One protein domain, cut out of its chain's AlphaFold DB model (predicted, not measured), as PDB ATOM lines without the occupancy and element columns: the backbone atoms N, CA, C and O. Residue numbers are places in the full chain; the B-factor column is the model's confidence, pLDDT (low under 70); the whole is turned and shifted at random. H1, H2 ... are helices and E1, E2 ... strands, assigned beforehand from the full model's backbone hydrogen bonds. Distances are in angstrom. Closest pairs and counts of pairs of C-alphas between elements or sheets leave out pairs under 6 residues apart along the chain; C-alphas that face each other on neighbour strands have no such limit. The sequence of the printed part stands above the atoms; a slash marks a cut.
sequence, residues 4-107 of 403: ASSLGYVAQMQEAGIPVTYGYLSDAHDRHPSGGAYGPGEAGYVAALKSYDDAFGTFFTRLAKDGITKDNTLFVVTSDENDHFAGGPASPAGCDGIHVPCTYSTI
ATOM      1  N   ALA A   4      47.461 -15.445  -2.976       94.94
ATOM      2  CA  ALA A   4      48.518 -16.445  -2.847       94.94
ATOM      3  C   ALA A   4      48.493 -17.483  -3.981       94.94
ATOM      4  O   ALA A   4      49.548 -17.936  -4.423       94.94
ATOM      5  N   SER A   5      47.307 -17.847  -4.480       93.94
ATOM      6  CA  SER A   5      47.177 -18.765  -5.615       93.94
ATOM      7  C   SER A   5      47.714 -18.135  -6.899       93.94
ATOM      8  O   SER A   5      48.584 -18.730  -7.532       93.94
ATOM      9  N   SER A   6      47.257 -16.928  -7.254       95.88
ATOM     10  CA  SER A   6      47.716 -16.225  -8.461       95.88
ATOM     11  C   SER A   6      49.225 -15.969  -8.426       95.88
ATOM     12  O   SER A   6      49.941 -16.343  -9.356       95.88
ATOM     13  N   LEU A   7      49.734 -15.416  -7.320       97.81
ATOM     14  CA  LEU A   7      51.165 -15.157  -7.136       97.81
ATOM     15  C   LEU A   7      51.991 -16.451  -7.122       97.81
ATOM     16  O   LEU A   7      53.116 -16.476  -7.616       97.81
ATOM     17  N   GLY A   8      51.432 -17.552  -6.615       97.62
ATOM     18  CA  GLY A   8      52.064 -18.868  -6.644       97.62
ATOM     19  C   GLY A   8      52.319 -19.384  -8.063       97.62
ATOM     20  O   GLY A   8      53.403 -19.920  -8.309       97.62
ATOM     21  N   TYR A   9      51.364 -19.195  -8.983       97.44
ATOM     22  CA  TYR A   9      51.530 -19.519 -10.406       97.44
ATOM     23  C   TYR A   9      52.522 -18.581 -11.094       97.44
ATOM     24  O   TYR A   9      53.380 -19.054 -11.836       97.44
ATOM     25  N   VAL A  10      52.451 -17.273 -10.817       98.06
ATOM     26  CA  VAL A  10      53.423 -16.298 -11.343       98.06
ATOM     27  C   VAL A  10      54.844 -16.683 -10.936       98.06
ATOM     28  O   VAL A  10      55.719 -16.748 -11.794       98.06
ATOM     29  N   ALA A  11      55.062 -17.030  -9.664       98.06
ATOM     30  CA  ALA A  11      56.370 -17.459  -9.182       98.06
ATOM     31  C   ALA A  11      56.866 -18.717  -9.909       98.06
ATOM     32  O   ALA A  11      57.978 -18.715 -10.422       98.06
ATOM     33  N   GLN A  12      56.024 -19.752 -10.045       98.19
ATOM     34  CA  GLN A  12      56.398 -20.974 -10.777       98.19
ATOM     35  C   GLN A  12      56.803 -20.690 -12.228       98.19
ATOM     36  O   GLN A  12      57.746 -21.292 -12.733       98.19
ATOM     37  N   MET A  13      56.102 -19.778 -12.907       98.44
ATOM     38  CA  MET A  13      56.438 -19.394 -14.277       98.44
ATOM     39  C   MET A  13      57.801 -18.692 -14.358       98.44
ATOM     40  O   MET A  13      58.602 -19.023 -15.232       98.44
ATOM     41  N   GLN A  14      58.087 -17.763 -13.443       97.31
ATOM     42  CA  GLN A  14      59.371 -17.055 -13.412       97.31
ATOM     43  C   GLN A  14      60.534 -17.988 -13.043       97.31
ATOM     44  O   GLN A  14      61.577 -17.952 -13.690       97.31
ATOM     45  N   GLU A  15      60.337 -18.884 -12.075       97.38
ATOM     46  CA  GLU A  15      61.299 -19.931 -11.694       97.38
ATOM     47  C   GLU A  15      61.594 -20.896 -12.855       97.38
ATOM     48  O   GLU A  15      62.714 -21.381 -13.005       97.38
ATOM     49  N   ALA A  16      60.607 -21.138 -13.725       97.81
ATOM     50  CA  ALA A  16      60.769 -21.918 -14.952       97.81
ATOM     51  C   ALA A  16      61.445 -21.139 -16.102       97.81
ATOM     52  O   ALA A  16      61.582 -21.671 -17.206       97.81
ATOM     53  N   GLY A  17      61.871 -19.893 -15.868       96.62
ATOM     54  CA  GLY A  17      62.576 -19.066 -16.846       96.62
ATOM     55  C   GLY A  17      61.672 -18.361 -17.858       96.62
ATOM     56  O   GLY A  17      62.162 -17.928 -18.902       96.62
ATOM     57  N   ILE A  18      60.367 -18.234 -17.589       98.00
ATOM     58  CA  ILE A  18      59.472 -17.431 -18.432       98.00
ATOM     59  C   ILE A  18      59.789 -15.943 -18.191       98.00
ATOM     60  O   ILE A  18      59.633 -15.465 -17.068       98.00
ATOM     61  N   PRO A  19      60.213 -15.186 -19.222       93.81
ATOM     62  CA  PRO A  19      60.779 -13.846 -19.038       93.81
ATOM     63  C   PRO A  19      59.737 -12.765 -18.727       93.81
ATOM     64  O   PRO A  19      60.082 -11.725 -18.175       93.81
ATOM     65  N   VAL A  20      58.473 -12.987 -19.099       96.31
ATOM     66  CA  VAL A  20      57.364 -12.063 -18.843       96.31
ATOM     67  C   VAL A  20      56.162 -12.865 -18.372       96.31
ATOM     68  O   VAL A  20      55.699 -13.774 -19.058       96.31
ATOM     69  N   THR A  21      55.648 -12.513 -17.200       97.12
ATOM     70  CA  THR A  21      54.532 -13.201 -16.549       97.12
ATOM     71  C   THR A  21      53.490 -12.189 -16.106       97.12
ATOM     72  O   THR A  21      53.842 -11.183 -15.496       97.12
ATOM     73  N   TYR A  22      52.218 -12.493 -16.351       95.62
ATOM     74  CA  TYR A  22      51.084 -11.703 -15.882       95.62
ATOM     75  C   TYR A  22      50.279 -12.522 -14.878       95.62
ATOM     76  O   TYR A  22      50.107 -13.731 -15.048       95.62
ATOM     77  N   GLY A  23      49.790 -11.860 -13.838       95.06
ATOM     78  CA  GLY A  23      48.879 -12.439 -12.865       95.06
ATOM     79  C   GLY A  23      47.783 -11.439 -12.544       95.06
ATOM     80  O   GLY A  23      48.050 -10.248 -12.443       95.06
ATOM     81  N   TYR A  24      46.564 -11.942 -12.385       94.62
ATOM     82  CA  TYR A  24      45.426 -11.170 -11.905       94.62
ATOM     83  C   TYR A  24      45.083 -11.635 -10.490       94.62
ATOM     84  O   TYR A  24      45.032 -12.842 -10.215       94.62
ATOM     85  N   LEU A  25      44.886 -10.682  -9.589       93.69
ATOM     86  CA  LEU A  25      44.407 -10.920  -8.237       93.69
ATOM     87  C   LEU A  25      42.972 -10.401  -8.202       93.69
ATOM     88  O   LEU A  25      42.731  -9.295  -8.668       93.69
ATOM     89  N   SER A  26      42.038 -11.207  -7.694       91.38
ATOM     90  CA  SER A  26      40.654 -10.758  -7.510       91.38
ATOM     91  C   SER A  26      40.605  -9.540  -6.583       91.38
ATOM     92  O   SER A  26      41.560  -9.279  -5.844       91.38
ATOM     93  N   ASP A  27      39.489  -8.829  -6.595       91.06
ATOM     94  CA  ASP A  27      39.184  -7.793  -5.618       91.06
ATOM     95  C   ASP A  27      39.381  -8.305  -4.173       91.06
ATOM     96  O   ASP A  27      39.311  -9.506  -3.880       91.06
ATOM     97  N   ALA A  28      39.689  -7.385  -3.262       91.81
ATOM     98  CA  ALA A  28      39.867  -7.706  -1.846       91.81
ATOM     99  C   ALA A  28      38.598  -7.448  -1.017       91.81
ATOM    100  O   ALA A  28      38.550  -7.831   0.157       91.81
ATOM    101  N   HIS A  29      37.602  -6.783  -1.602       91.56
ATOM    102  CA  HIS A  29      36.398  -6.368  -0.899       91.56
ATOM    103  C   HIS A  29      35.304  -7.440  -0.902       91.56
ATOM    104  O   HIS A  29      34.455  -7.422  -0.012       91.56
ATOM    105  N   ASP A  30      35.332  -8.415  -1.811       90.38
ATOM    106  CA  ASP A  30      34.408  -9.541  -1.792       90.38
ATOM    107  C   ASP A  30      34.897 -10.679  -0.903       90.38
ATOM    108  O   ASP A  30      36.086 -10.951  -0.692       90.38
ATOM    109  N   ARG A  31      33.927 -11.422  -0.374       87.12
ATOM    110  CA  ARG A  31      34.178 -12.578   0.483       87.12
ATOM    111  C   ARG A  31      34.527 -13.786  -0.376       87.12
ATOM    112  O   ARG A  31      33.698 -14.671  -0.579       87.12
ATOM    113  N   HIS A  32      35.754 -13.863  -0.875       83.38
ATOM    114  CA  HIS A  32      36.210 -15.006  -1.673       83.38
ATOM    115  C   HIS A  32      36.401 -16.274  -0.811       83.38
ATOM    116  O   HIS A  32      37.128 -16.216   0.184       83.38
ATOM    117  N   PRO A  33      35.833 -17.452  -1.168       78.56
ATOM    118  CA  PRO A  33      34.972 -17.759  -2.322       78.56
ATOM    119  C   PRO A  33      33.458 -17.753  -2.006       78.56
ATOM    120  O   PRO A  33      32.662 -18.179  -2.836       78.56
ATOM    121  N   SER A  34      33.059 -17.379  -0.789       78.69
ATOM    122  CA  SER A  34      31.684 -17.485  -0.277       78.69
ATOM    123  C   SER A  34      30.672 -16.497  -0.874       78.69
ATOM    124  O   SER A  34      29.474 -16.737  -0.744       78.69
ATOM    125  N   GLY A  35      31.130 -15.423  -1.521       81.12
ATOM    126  CA  GLY A  35      30.285 -14.374  -2.098       81.12
ATOM    127  C   GLY A  35      29.774 -13.341  -1.083       81.12
ATOM    128  O   GLY A  35      29.837 -13.543   0.134       81.12
ATOM    129  N   GLY A  36      29.261 -12.227  -1.614       87.81
ATOM    130  CA  GLY A  36      28.924 -11.013  -0.868       87.81
ATOM    131  C   GLY A  36      30.126 -10.082  -0.709       87.81
ATOM    132  O   GLY A  36      31.264 -10.500  -0.913       87.81
ATOM    133  N   ALA A  37      29.861  -8.851  -0.282       91.50
ATOM    134  CA  ALA A  37      30.871  -7.813  -0.121       91.50
ATOM    135  C   ALA A  37      31.124  -7.461   1.354       91.50
ATOM    136  O   ALA A  37      30.304  -7.713   2.249       91.50
ATOM    137  N   TYR A  38      32.292  -6.890   1.611       93.69
ATOM    138  CA  TYR A  38      32.610  -6.157   2.826       93.69
ATOM    139  C   TYR A  38      32.510  -4.657   2.572       93.69
ATOM    140  O   TYR A  38      32.850  -4.190   1.493       93.69
ATOM    141  N   GLY A  39      32.111  -3.890   3.580       94.75
ATOM    142  CA  GLY A  39      32.309  -2.445   3.573       94.75
ATOM    143  C   GLY A  39      33.752  -2.040   3.922       94.75
ATOM    144  O   GLY A  39      34.503  -2.833   4.508       94.75
ATOM    145  N   PRO A  40      34.159  -0.798   3.600       95.50
ATOM    146  CA  PRO A  40      35.460  -0.247   3.966       95.50
ATOM    147  C   PRO A  40      35.771  -0.423   5.458       95.50
ATOM    148  O   PRO A  40      34.954  -0.131   6.325       95.50
ATOM    149  N   GLY A  41      36.965  -0.915   5.785       96.38
ATOM    150  CA  GLY A  41      37.387  -1.076   7.181       96.38
ATOM    151  C   GLY A  41      36.634  -2.151   7.978       96.38
ATOM    152  O   GLY A  41      36.877  -2.290   9.180       96.38
ATOM    153  N   GLU A  42      35.743  -2.938   7.361       96.44
ATOM    154  CA  GLU A  42      35.226  -4.138   8.016       96.44
ATOM    155  C   GLU A  42      36.364  -5.131   8.270       96.44
ATOM    156  O   GLU A  42      37.273  -5.294   7.455       96.44
ATOM    157  N   ALA A  43      36.300  -5.844   9.397       95.56
ATOM    158  CA  ALA A  43      37.373  -6.749   9.815       95.56
ATOM    159  C   ALA A  43      37.724  -7.801   8.746       95.56
ATOM    160  O   ALA A  43      38.890  -8.162   8.594       95.56
ATOM    161  N   GLY A  44      36.728  -8.274   7.990       93.69
ATOM    162  CA  GLY A  44      36.940  -9.211   6.889       93.69
ATOM    163  C   GLY A  44      37.675  -8.591   5.698       93.69
ATOM    164  O   GLY A  44      38.573  -9.235   5.159       93.69
ATOM    165  N   TYR A  45      37.376  -7.335   5.350       94.88
ATOM    166  CA  TYR A  45      38.100  -6.615   4.299       94.88
ATOM    167  C   TYR A  45      39.558  -6.375   4.712       94.88
ATOM    168  O   TYR A  45      40.492  -6.694   3.980       94.88
ATOM    169  N   VAL A  46      39.781  -5.902   5.941       96.19
ATOM    170  CA  VAL A  46      41.137  -5.662   6.458       96.19
ATOM    171  C   VAL A  46      41.941  -6.963   6.533       96.19
ATOM    172  O   VAL A  46      43.120  -6.984   6.177       96.19
ATOM    173  N   ALA A  47      41.308  -8.074   6.921       94.44
ATOM    174  CA  ALA A  47      41.936  -9.391   6.884       94.44
ATOM    175  C   ALA A  47      42.277  -9.841   5.450       94.44
ATOM    176  O   ALA A  47      43.352 -10.401   5.235       94.44
ATOM    177  N   ALA A  48      41.407  -9.576   4.469       94.31
ATOM    178  CA  ALA A  48      41.678  -9.870   3.063       94.31
ATOM    179  C   ALA A  48      42.887  -9.072   2.549       94.31
ATOM    180  O   ALA A  48      43.832  -9.673   2.033       94.31
ATOM    181  N   LEU A  49      42.937  -7.760   2.799       95.06
ATOM    182  CA  LEU A  49      44.087  -6.914   2.457       95.06
ATOM    183  C   LEU A  49      45.376  -7.383   3.147       95.06
ATOM    184  O   LEU A  49      46.422  -7.486   2.505       95.06
ATOM    185  N   LYS A  50      45.311  -7.758   4.433       95.88
ATOM    186  CA  LYS A  50      46.464  -8.326   5.149       95.88
ATOM    187  C   LYS A  50      46.934  -9.643   4.528       95.88
ATOM    188  O   LYS A  50      48.137  -9.886   4.462       95.88
ATOM    189  N   SER A  51      46.009 -10.470   4.039       95.75
ATOM    190  CA  SER A  51      46.354 -11.707   3.334       95.75
ATOM    191  C   SER A  51      47.037 -11.444   1.986       95.75
ATOM    192  O   SER A  51      47.896 -12.229   1.584       95.75
ATOM    193  N   TYR A  52      46.711 -10.335   1.310       96.12
ATOM    194  CA  TYR A  52      47.384  -9.916   0.076       96.12
ATOM    195  C   TYR A  52      48.810  -9.470   0.396       96.12
ATOM    196  O   TYR A  52      49.748  -9.937  -0.246       96.12
ATOM    197  N   ASP A  53      48.983  -8.655   1.439       97.06
ATOM    198  CA  ASP A  53      50.293  -8.247   1.959       97.06
ATOM    199  C   ASP A  53      51.179  -9.459   2.321       97.06
ATOM    200  O   ASP A  53      52.303  -9.581   1.830       97.06
ATOM    201  N   ASP A  54      50.646 -10.431   3.073       98.19
ATOM    202  CA  ASP A  54      51.369 -11.672   3.399       98.19
ATOM    203  C   ASP A  54      51.707 -12.503   2.150       98.19
ATOM    204  O   ASP A  54      52.791 -13.099   2.057       98.19
ATOM    205  N   ALA A  55      50.800 -12.546   1.168       98.00
ATOM    206  CA  ALA A  55      51.013 -13.254  -0.087       98.00
ATOM    207  C   ALA A  55      52.127 -12.608  -0.923       98.00
ATOM    208  O   ALA A  55      52.988 -13.330  -1.428       98.00
ATOM    209  N   PHE A  56      52.176 -11.275  -1.015       97.94
ATOM    210  CA  PHE A  56      53.275 -10.554  -1.663       97.94
ATOM    211  C   PHE A  56      54.602 -10.761  -0.925       97.94
ATOM    212  O   PHE A  56      55.611 -11.072  -1.559       97.94
ATOM    213  N   GLY A  57      54.613 -10.681   0.411       98.19
ATOM    214  CA  GLY A  57      55.810 -10.962   1.211       98.19
ATOM    215  C   GLY A  57      56.352 -12.378   0.972       98.19
ATOM    216  O   GLY A  57      57.555 -12.574   0.762       98.19
ATOM    217  N   THR A  58      55.455 -13.364   0.918       98.50
ATOM    218  CA  THR A  58      55.792 -14.759   0.597       98.50
ATOM    219  C   THR A  58      56.295 -14.904  -0.839       98.50
ATOM    220  O   THR A  58      57.297 -15.583  -1.064       98.50
ATOM    221  N   PHE A  59      55.637 -14.256  -1.800       98.31
ATOM    222  CA  PHE A  59      56.003 -14.255  -3.216       98.31
ATOM    223  C   PHE A  59      57.425 -13.731  -3.435       98.31
ATOM    224  O   PHE A  59      58.257 -14.444  -3.995       98.31
ATOM    225  N   PHE A  60      57.750 -12.545  -2.918       98.19
ATOM    226  CA  PHE A  60      59.092 -11.975  -3.062       98.19
ATOM    227  C   PHE A  60      60.155 -12.794  -2.320       98.19
ATOM    228  O   PHE A  60      61.242 -13.018  -2.849       98.19
ATOM    229  N   THR A  61      59.838 -13.301  -1.122       98.38
ATOM    230  CA  THR A  61      60.746 -14.185  -0.369       98.38
ATOM    231  C   THR A  61      61.029 -15.483  -1.124       98.38
ATOM    232  O   THR A  61      62.142 -16.004  -1.056       98.38
ATOM    233  N   ARG A  62      60.029 -16.031  -1.821       98.19
ATOM    234  CA  ARG A  62      60.169 -17.232  -2.643       98.19
ATOM    235  C   ARG A  62      61.075 -16.965  -3.842       98.19
ATOM    236  O   ARG A  62      62.101 -17.623  -3.945       98.19
ATOM    237  N   LEU A  63      60.759 -15.955  -4.650       98.44
ATOM    238  CA  LEU A  63      61.551 -15.582  -5.825       98.44
ATOM    239  C   LEU A  63      63.023 -15.306  -5.493       98.44
ATOM    240  O   LEU A  63      63.922 -15.752  -6.205       98.44
ATOM    241  N   ALA A  64      63.285 -14.641  -4.365       98.25
ATOM    242  CA  ALA A  64      64.646 -14.334  -3.938       98.25
ATOM    243  C   ALA A  64      65.505 -15.588  -3.677       98.25
ATOM    244  O   ALA A  64      66.724 -15.524  -3.841       98.25
ATOM    245  N   LYS A  65      64.904 -16.731  -3.305       98.19
ATOM    246  CA  LYS A  65      65.636 -18.002  -3.121       98.19
ATOM    247  C   LYS A  65      66.187 -18.549  -4.436       98.19
ATOM    248  O   LYS A  65      67.241 -19.176  -4.419       98.19
ATOM    249  N   ASP A  66      65.516 -18.246  -5.541       97.75
ATOM    250  CA  ASP A  66      65.919 -18.622  -6.896       97.75
ATOM    251  C   ASP A  66      66.688 -17.490  -7.603       97.75
ATOM    252  O   ASP A  66      66.921 -17.520  -8.810       97.75
ATOM    253  N   GLY A  67      67.119 -16.475  -6.844       97.88
ATOM    254  CA  GLY A  67      67.908 -15.353  -7.346       97.88
ATOM    255  C   GLY A  67      67.104 -14.316  -8.128       97.88
ATOM    256  O   GLY A  67      67.702 -13.392  -8.677       97.88
ATOM    257  N   ILE A  68      65.775 -14.416  -8.166       98.25
ATOM    258  CA  ILE A  68      64.883 -13.453  -8.821       98.25
ATOM    259  C   ILE A  68      64.576 -12.344  -7.809       98.25
ATOM    260  O   ILE A  68      63.887 -12.550  -6.812       98.25
ATOM    261  N   THR A  69      65.141 -11.160  -8.025       97.75
ATOM    262  CA  THR A  69      65.073 -10.041  -7.074       97.75
ATOM    263  C   THR A  69      64.842  -8.724  -7.801       97.75
ATOM    264  O   THR A  69      64.972  -8.635  -9.020       97.75
ATOM    265  N   LYS A  70      64.566  -7.649  -7.058       95.56
ATOM    266  CA  LYS A  70      64.472  -6.299  -7.636       95.56
ATOM    267  C   LYS A  70      65.757  -5.821  -8.332       95.56
ATOM    268  O   LYS A  70      65.709  -4.842  -9.065       95.56
ATOM    269  N   ASP A  71      66.894  -6.480  -8.109       96.38
ATOM    270  CA  ASP A  71      68.168  -6.104  -8.730       96.38
ATOM    271  C   ASP A  71      68.304  -6.659 -10.159       96.38
ATOM    272  O   ASP A  71      69.148  -6.193 -10.925       96.38
ATOM    273  N   ASN A  72      67.457  -7.618 -10.553       96.31
ATOM    274  CA  ASN A  72      67.456  -8.207 -11.897       96.31
ATOM    275  C   ASN A  72      66.065  -8.376 -12.529       96.31
ATOM    276  O   ASN A  72      65.983  -8.781 -13.684       96.31
ATOM    277  N   THR A  73      64.993  -8.046 -11.809       97.31
ATOM    278  CA  THR A  73      63.607  -8.242 -12.247       97.31
ATOM    279  C   THR A  73      62.797  -6.972 -12.023       97.31
ATOM    280  O   THR A  73      62.871  -6.360 -10.957       97.31
ATOM    281  N   LEU A  74      62.019  -6.576 -13.033       97.69
ATOM    282  CA  LEU A  74      61.041  -5.499 -12.926       97.69
ATOM    283  C   LEU A  74      59.692  -6.076 -12.486       97.69
ATOM    284  O   LEU A  74      59.099  -6.887 -13.192       97.69
ATOM    285  N   PHE A  75      59.200  -5.621 -11.341       97.81
ATOM    286  CA  PHE A  75      57.859  -5.897 -10.848       97.81
ATOM    287  C   PHE A  75      56.989  -4.661 -11.047       97.81
ATOM    288  O   PHE A  75      57.366  -3.554 -10.653       97.81
ATOM    289  N   VAL A  76      55.823  -4.870 -11.652       97.88
ATOM    290  CA  VAL A  76      54.805  -3.845 -11.873       97.88
ATOM    291  C   VAL A  76      53.498  -4.369 -11.306       97.88
ATOM    292  O   VAL A  76      53.067  -5.462 -11.665       97.88
ATOM    293  N   VAL A  77      52.900  -3.607 -10.400       96.75
ATOM    294  CA  VAL A  77      51.632  -3.931  -9.748       96.75
ATOM    295  C   VAL A  77      50.742  -2.703  -9.852       96.75
ATOM    296  O   VAL A  77      51.179  -1.601  -9.549       96.75
ATOM    297  N   THR A  78      49.522  -2.885 -10.322       96.06
ATOM    298  CA  THR A  78      48.518  -1.830 -10.490       96.06
ATOM    299  C   THR A  78      47.149  -2.461 -10.293       96.06
ATOM    300  O   THR A  78      47.040  -3.692 -10.301       96.06
ATOM    301  N   SER A  79      46.119  -1.639 -10.147       94.12
ATOM    302  CA  SER A  79      44.747  -2.066 -10.400       94.12
ATOM    303  C   SER A  79      44.346  -1.728 -11.840       94.12
ATOM    304  O   SER A  79      44.979  -0.887 -12.478       94.12
ATOM    305  N   ASP A  80      43.370  -2.451 -12.377       91.88
ATOM    306  CA  ASP A  80      42.708  -2.170 -13.656       91.88
ATOM    307  C   ASP A  80      41.705  -1.018 -13.530       91.88
ATOM    308  O   ASP A  80      41.619  -0.178 -14.428       91.88
ATOM    309  N   GLU A  81      41.035  -0.936 -12.385       91.25
ATOM    310  CA  GLU A  81      40.210   0.187 -11.942       91.25
ATOM    311  C   GLU A  81      40.213   0.286 -10.405       91.25
ATOM    312  O   GLU A  81      41.019  -0.357  -9.728       91.25
ATOM    313  N   ASN A  82      39.408   1.177  -9.847       92.88
ATOM    314  CA  ASN A  82      39.109   1.237  -8.422       92.88
ATOM    315  C   ASN A  82      37.581   1.250  -8.269       92.88
ATOM    316  O   ASN A  82      36.870   1.402  -9.263       92.88
ATOM    317  N   ASP A  83      37.082   1.112  -7.047       94.19
ATOM    318  CA  ASP A  83      35.662   0.859  -6.817       94.19
ATOM    319  C   ASP A  83      35.028   1.884  -5.868       94.19
ATOM    320  O   ASP A  83      35.600   2.287  -4.850       94.19
ATOM    321  N   HIS A  84      33.787   2.253  -6.171       96.19
ATOM    322  CA  HIS A  84      32.913   3.051  -5.327       96.19
ATOM    323  C   HIS A  84      32.090   2.161  -4.395       96.19
ATOM    324  O   HIS A  84      31.302   1.330  -4.845       96.19
ATOM    325  N   PHE A  85      32.211   2.372  -3.086       96.19
ATOM    326  CA  PHE A  85      31.391   1.668  -2.103       96.19
ATOM    327  C   PHE A  85      29.987   2.276  -1.982       96.19
ATOM    328  O   PHE A  85      29.836   3.372  -1.440       96.19
ATOM    329  N   ALA A  86      28.969   1.501  -2.353       95.88
ATOM    330  CA  ALA A  86      27.565   1.833  -2.161       95.88
ATOM    331  C   ALA A  86      27.049   1.257  -0.830       95.88
ATOM    332  O   ALA A  86      26.869   0.041  -0.657       95.88
ATOM    333  N   GLY A  87      26.799   2.128   0.147       95.31
ATOM    334  CA  GLY A  87      26.380   1.697   1.476       95.31
ATOM    335  C   GLY A  87      25.995   2.816   2.436       95.31
ATOM    336  O   GLY A  87      26.191   4.005   2.196       95.31
ATOM    337  N   GLY A  88      25.428   2.409   3.573       94.19
ATOM    338  CA  GLY A  88      25.103   3.323   4.666       94.19
ATOM    339  C   GLY A  88      26.348   3.865   5.384       94.19
ATOM    340  O   GLY A  88      27.474   3.448   5.108       94.19
ATOM    341  N   PRO A  89      26.172   4.767   6.362       94.00
ATOM    342  CA  PRO A  89      27.286   5.275   7.152       94.00
ATOM    343  C   PRO A  89      27.943   4.160   7.978       94.00
ATOM    344  O   PRO A  89      27.267   3.281   8.518       94.00
ATOM    345  N   ALA A  90      29.266   4.241   8.118       96.44
ATOM    346  CA  ALA A  90      30.036   3.305   8.926       96.44
ATOM    347  C   ALA A  90      29.725   3.448  10.430       96.44
ATOM    348  O   ALA A  90      29.475   4.547  10.935       96.44
ATOM    349  N   SER A  91      29.779   2.330  11.155       96.62
ATOM    350  CA  SER A  91      29.566   2.247  12.601       96.62
ATOM    351  C   SER A  91      30.670   1.426  13.288       96.62
ATOM    352  O   SER A  91      31.047   0.377  12.762       96.62
ATOM    353  N   PRO A  92      31.152   1.827  14.481       96.81
ATOM    354  CA  PRO A  92      30.834   3.076  15.174       96.81
ATOM    355  C   PRO A  92      31.386   4.298  14.425       96.81
ATOM    356  O   PRO A  92      32.314   4.185  13.628       96.81
ATOM    357  N   ALA A  93      30.825   5.479  14.687       95.62
ATOM    358  CA  ALA A  93      31.316   6.712  14.076       95.62
ATOM    359  C   ALA A  93      32.812   6.912  14.381       95.62
ATOM    360  O   ALA A  93      33.233   6.798  15.534       95.62
ATOM    361  N   GLY A  94      33.602   7.219  13.349       94.38
ATOM    362  CA  GLY A  94      35.056   7.363  13.463       94.38
ATOM    363  C   GLY A  94      35.836   6.046  13.458       94.38
ATOM    364  O   GLY A  94      37.027   6.067  13.756       94.38
ATOM    365  N   CYS A  95      35.198   4.915  13.140       97.31
ATOM    366  CA  CYS A  95      35.926   3.692  12.815       97.31
ATOM    367  C   CYS A  95      36.865   3.921  11.617       97.31
ATOM    368  O   CYS A  95      36.580   4.732  10.734       97.31
ATOM    369  N   ASP A  96      37.991   3.213  11.605       94.88
ATOM    370  CA  ASP A  96      39.042   3.354  10.590       94.88
ATOM    371  C   ASP A  96      39.499   2.006  10.011       94.88
ATOM    372  O   ASP A  96      40.378   1.960   9.154       94.88
ATOM    373  N   GLY A  97      38.940   0.895  10.501       95.62
ATOM    374  CA  GLY A  97      39.325  -0.466  10.133       95.62
ATOM    375  C   GLY A  97      40.672  -0.933  10.686       95.62
ATOM    376  O   GLY A  97      40.935  -2.132  10.702       95.62
ATOM    377  N   ILE A  98      41.511  -0.028  11.185       92.81
ATOM    378  CA  ILE A  98      42.858  -0.337  11.677       92.81
ATOM    379  C   ILE A  98      42.838  -0.492  13.197       92.81
ATOM    380  O   ILE A  98      43.234  -1.528  13.729       92.81
ATOM    381  N   HIS A  99      42.369   0.535  13.902       95.06
ATOM    382  CA  HIS A  99      42.265   0.556  15.359       95.06
ATOM    383  C   HIS A  99      40.858   0.175  15.815       95.06
ATOM    384  O   HIS A  99      40.691  -0.478  16.846       95.06
ATOM    385  N   VAL A 100      39.847   0.583  15.044       96.88
ATOM    386  CA  VAL A 100      38.438   0.307  15.317       96.88
ATOM    387  C   VAL A 100      37.799  -0.249  14.045       96.88
ATOM    388  O   VAL A 100      37.635   0.501  13.080       96.88
ATOM    389  N   PRO A 101      37.422  -1.542  14.024       96.94
ATOM    390  CA  PRO A 101      36.728  -2.133  12.889       96.94
ATOM    391  C   PRO A 101      35.427  -1.398  12.576       96.94
ATOM    392  O   PRO A 101      34.657  -1.073  13.485       96.94
ATOM    393  N   CYS A 102      35.182  -1.172  11.292       98.12
ATOM    394  CA  CYS A 102      33.907  -0.665  10.814       98.12
ATOM    395  C   CYS A 102      32.890  -1.797  10.654       98.12
ATOM    396  O   CYS A 102      33.240  -2.967  10.500       98.12
ATOM    397  N   THR A 103      31.615  -1.429  10.706       97.00
ATOM    398  CA  THR A 103      30.452  -2.266  10.399       97.00
ATOM    399  C   THR A 103      29.391  -1.405   9.728       97.00
ATOM    400  O   THR A 103      29.336  -0.192   9.953       97.00
ATOM    401  N   TYR A 104      28.528  -2.029   8.933       95.50
ATOM    402  CA  TYR A 104      27.507  -1.334   8.155       95.50
ATOM    403  C   TYR A 104      26.158  -2.028   8.323       95.50
ATOM    404  O   TYR A 104      26.054  -3.246   8.197       95.50
ATOM    405  N   SER A 105      25.103  -1.260   8.612       93.25
ATOM    406  CA  SER A 105      23.745  -1.812   8.742       93.25
ATOM    407  C   SER A 105      23.144  -2.223   7.398       93.25
ATOM    408  O   SER A 105      22.310  -3.124   7.342       93.25
ATOM    409  N   THR A 106      23.542  -1.532   6.331       92.75
ATOM    410  CA  THR A 106      23.064  -1.713   4.958       92.75
ATOM    411  C   THR A 106      24.216  -1.442   4.002       92.75
ATOM    412  O   THR A 106      24.849  -0.389   4.107       92.75
ATOM    413  N   ILE A 107      24.454  -2.369   3.082       94.44
ATOM    414  CA  ILE A 107      25.429  -2.268   1.991       94.44
ATOM    415  C   ILE A 107      24.766  -2.774   0.711       94.44
ATOM    416  O   ILE A 107      23.831  -3.579   0.804       94.44
TER     417      ILE A 107
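What this domain is: This is residues 4 to 107 of the 403 residues of an uncharacterized protein of Actinobacteria bacterium 13_1_20CM_3_71_11 (UniProt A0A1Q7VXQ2). With little regular structure, this is a loose rod: the long helix H2 runs lengthwise, the shorter H1 is side by side with it, and a long loop, residues 79 to 107, reaches the end where H2 begins. The 104 printed residues hold two named helices and one named strand in the order H1, H2, E1; the class is mostly helix, with only 39 residues in named elements. The radius of gyration of the C-alphas is 17.0 A, and the spans are 50 by 24 by 22 A.

Where its parts are: H1, residues 4 to 15, begins at C-alpha 4 (48.518, -16.445, -2.847) and measures 15.9 A. H2, residues 43 to 65, measures 33.1 A. E1, residues 75 to 78, measures 10.2 A and ends at C-alpha 78 (48.518, -1.830, -10.490).

How they stand to each other: H1 and H2 touch, their closest C-alphas being those of Ala 4 and Ala 55, 4.9 A apart. They run the same way at a shallow tilt of 14 degrees. E1 is apart from both helices and pairs with no named strand. Every O i to N i+4 pair is within hydrogen-bond range in H1, and 18 of 19 in H2.

The domain as a whole: The C-alphas farthest apart, those of Gly 17 and Ala 93, are 51.0 A apart. The printed part has no cut. The link from H1 to H2, 27 residues, is long. No printed residue has pLDDT under 70.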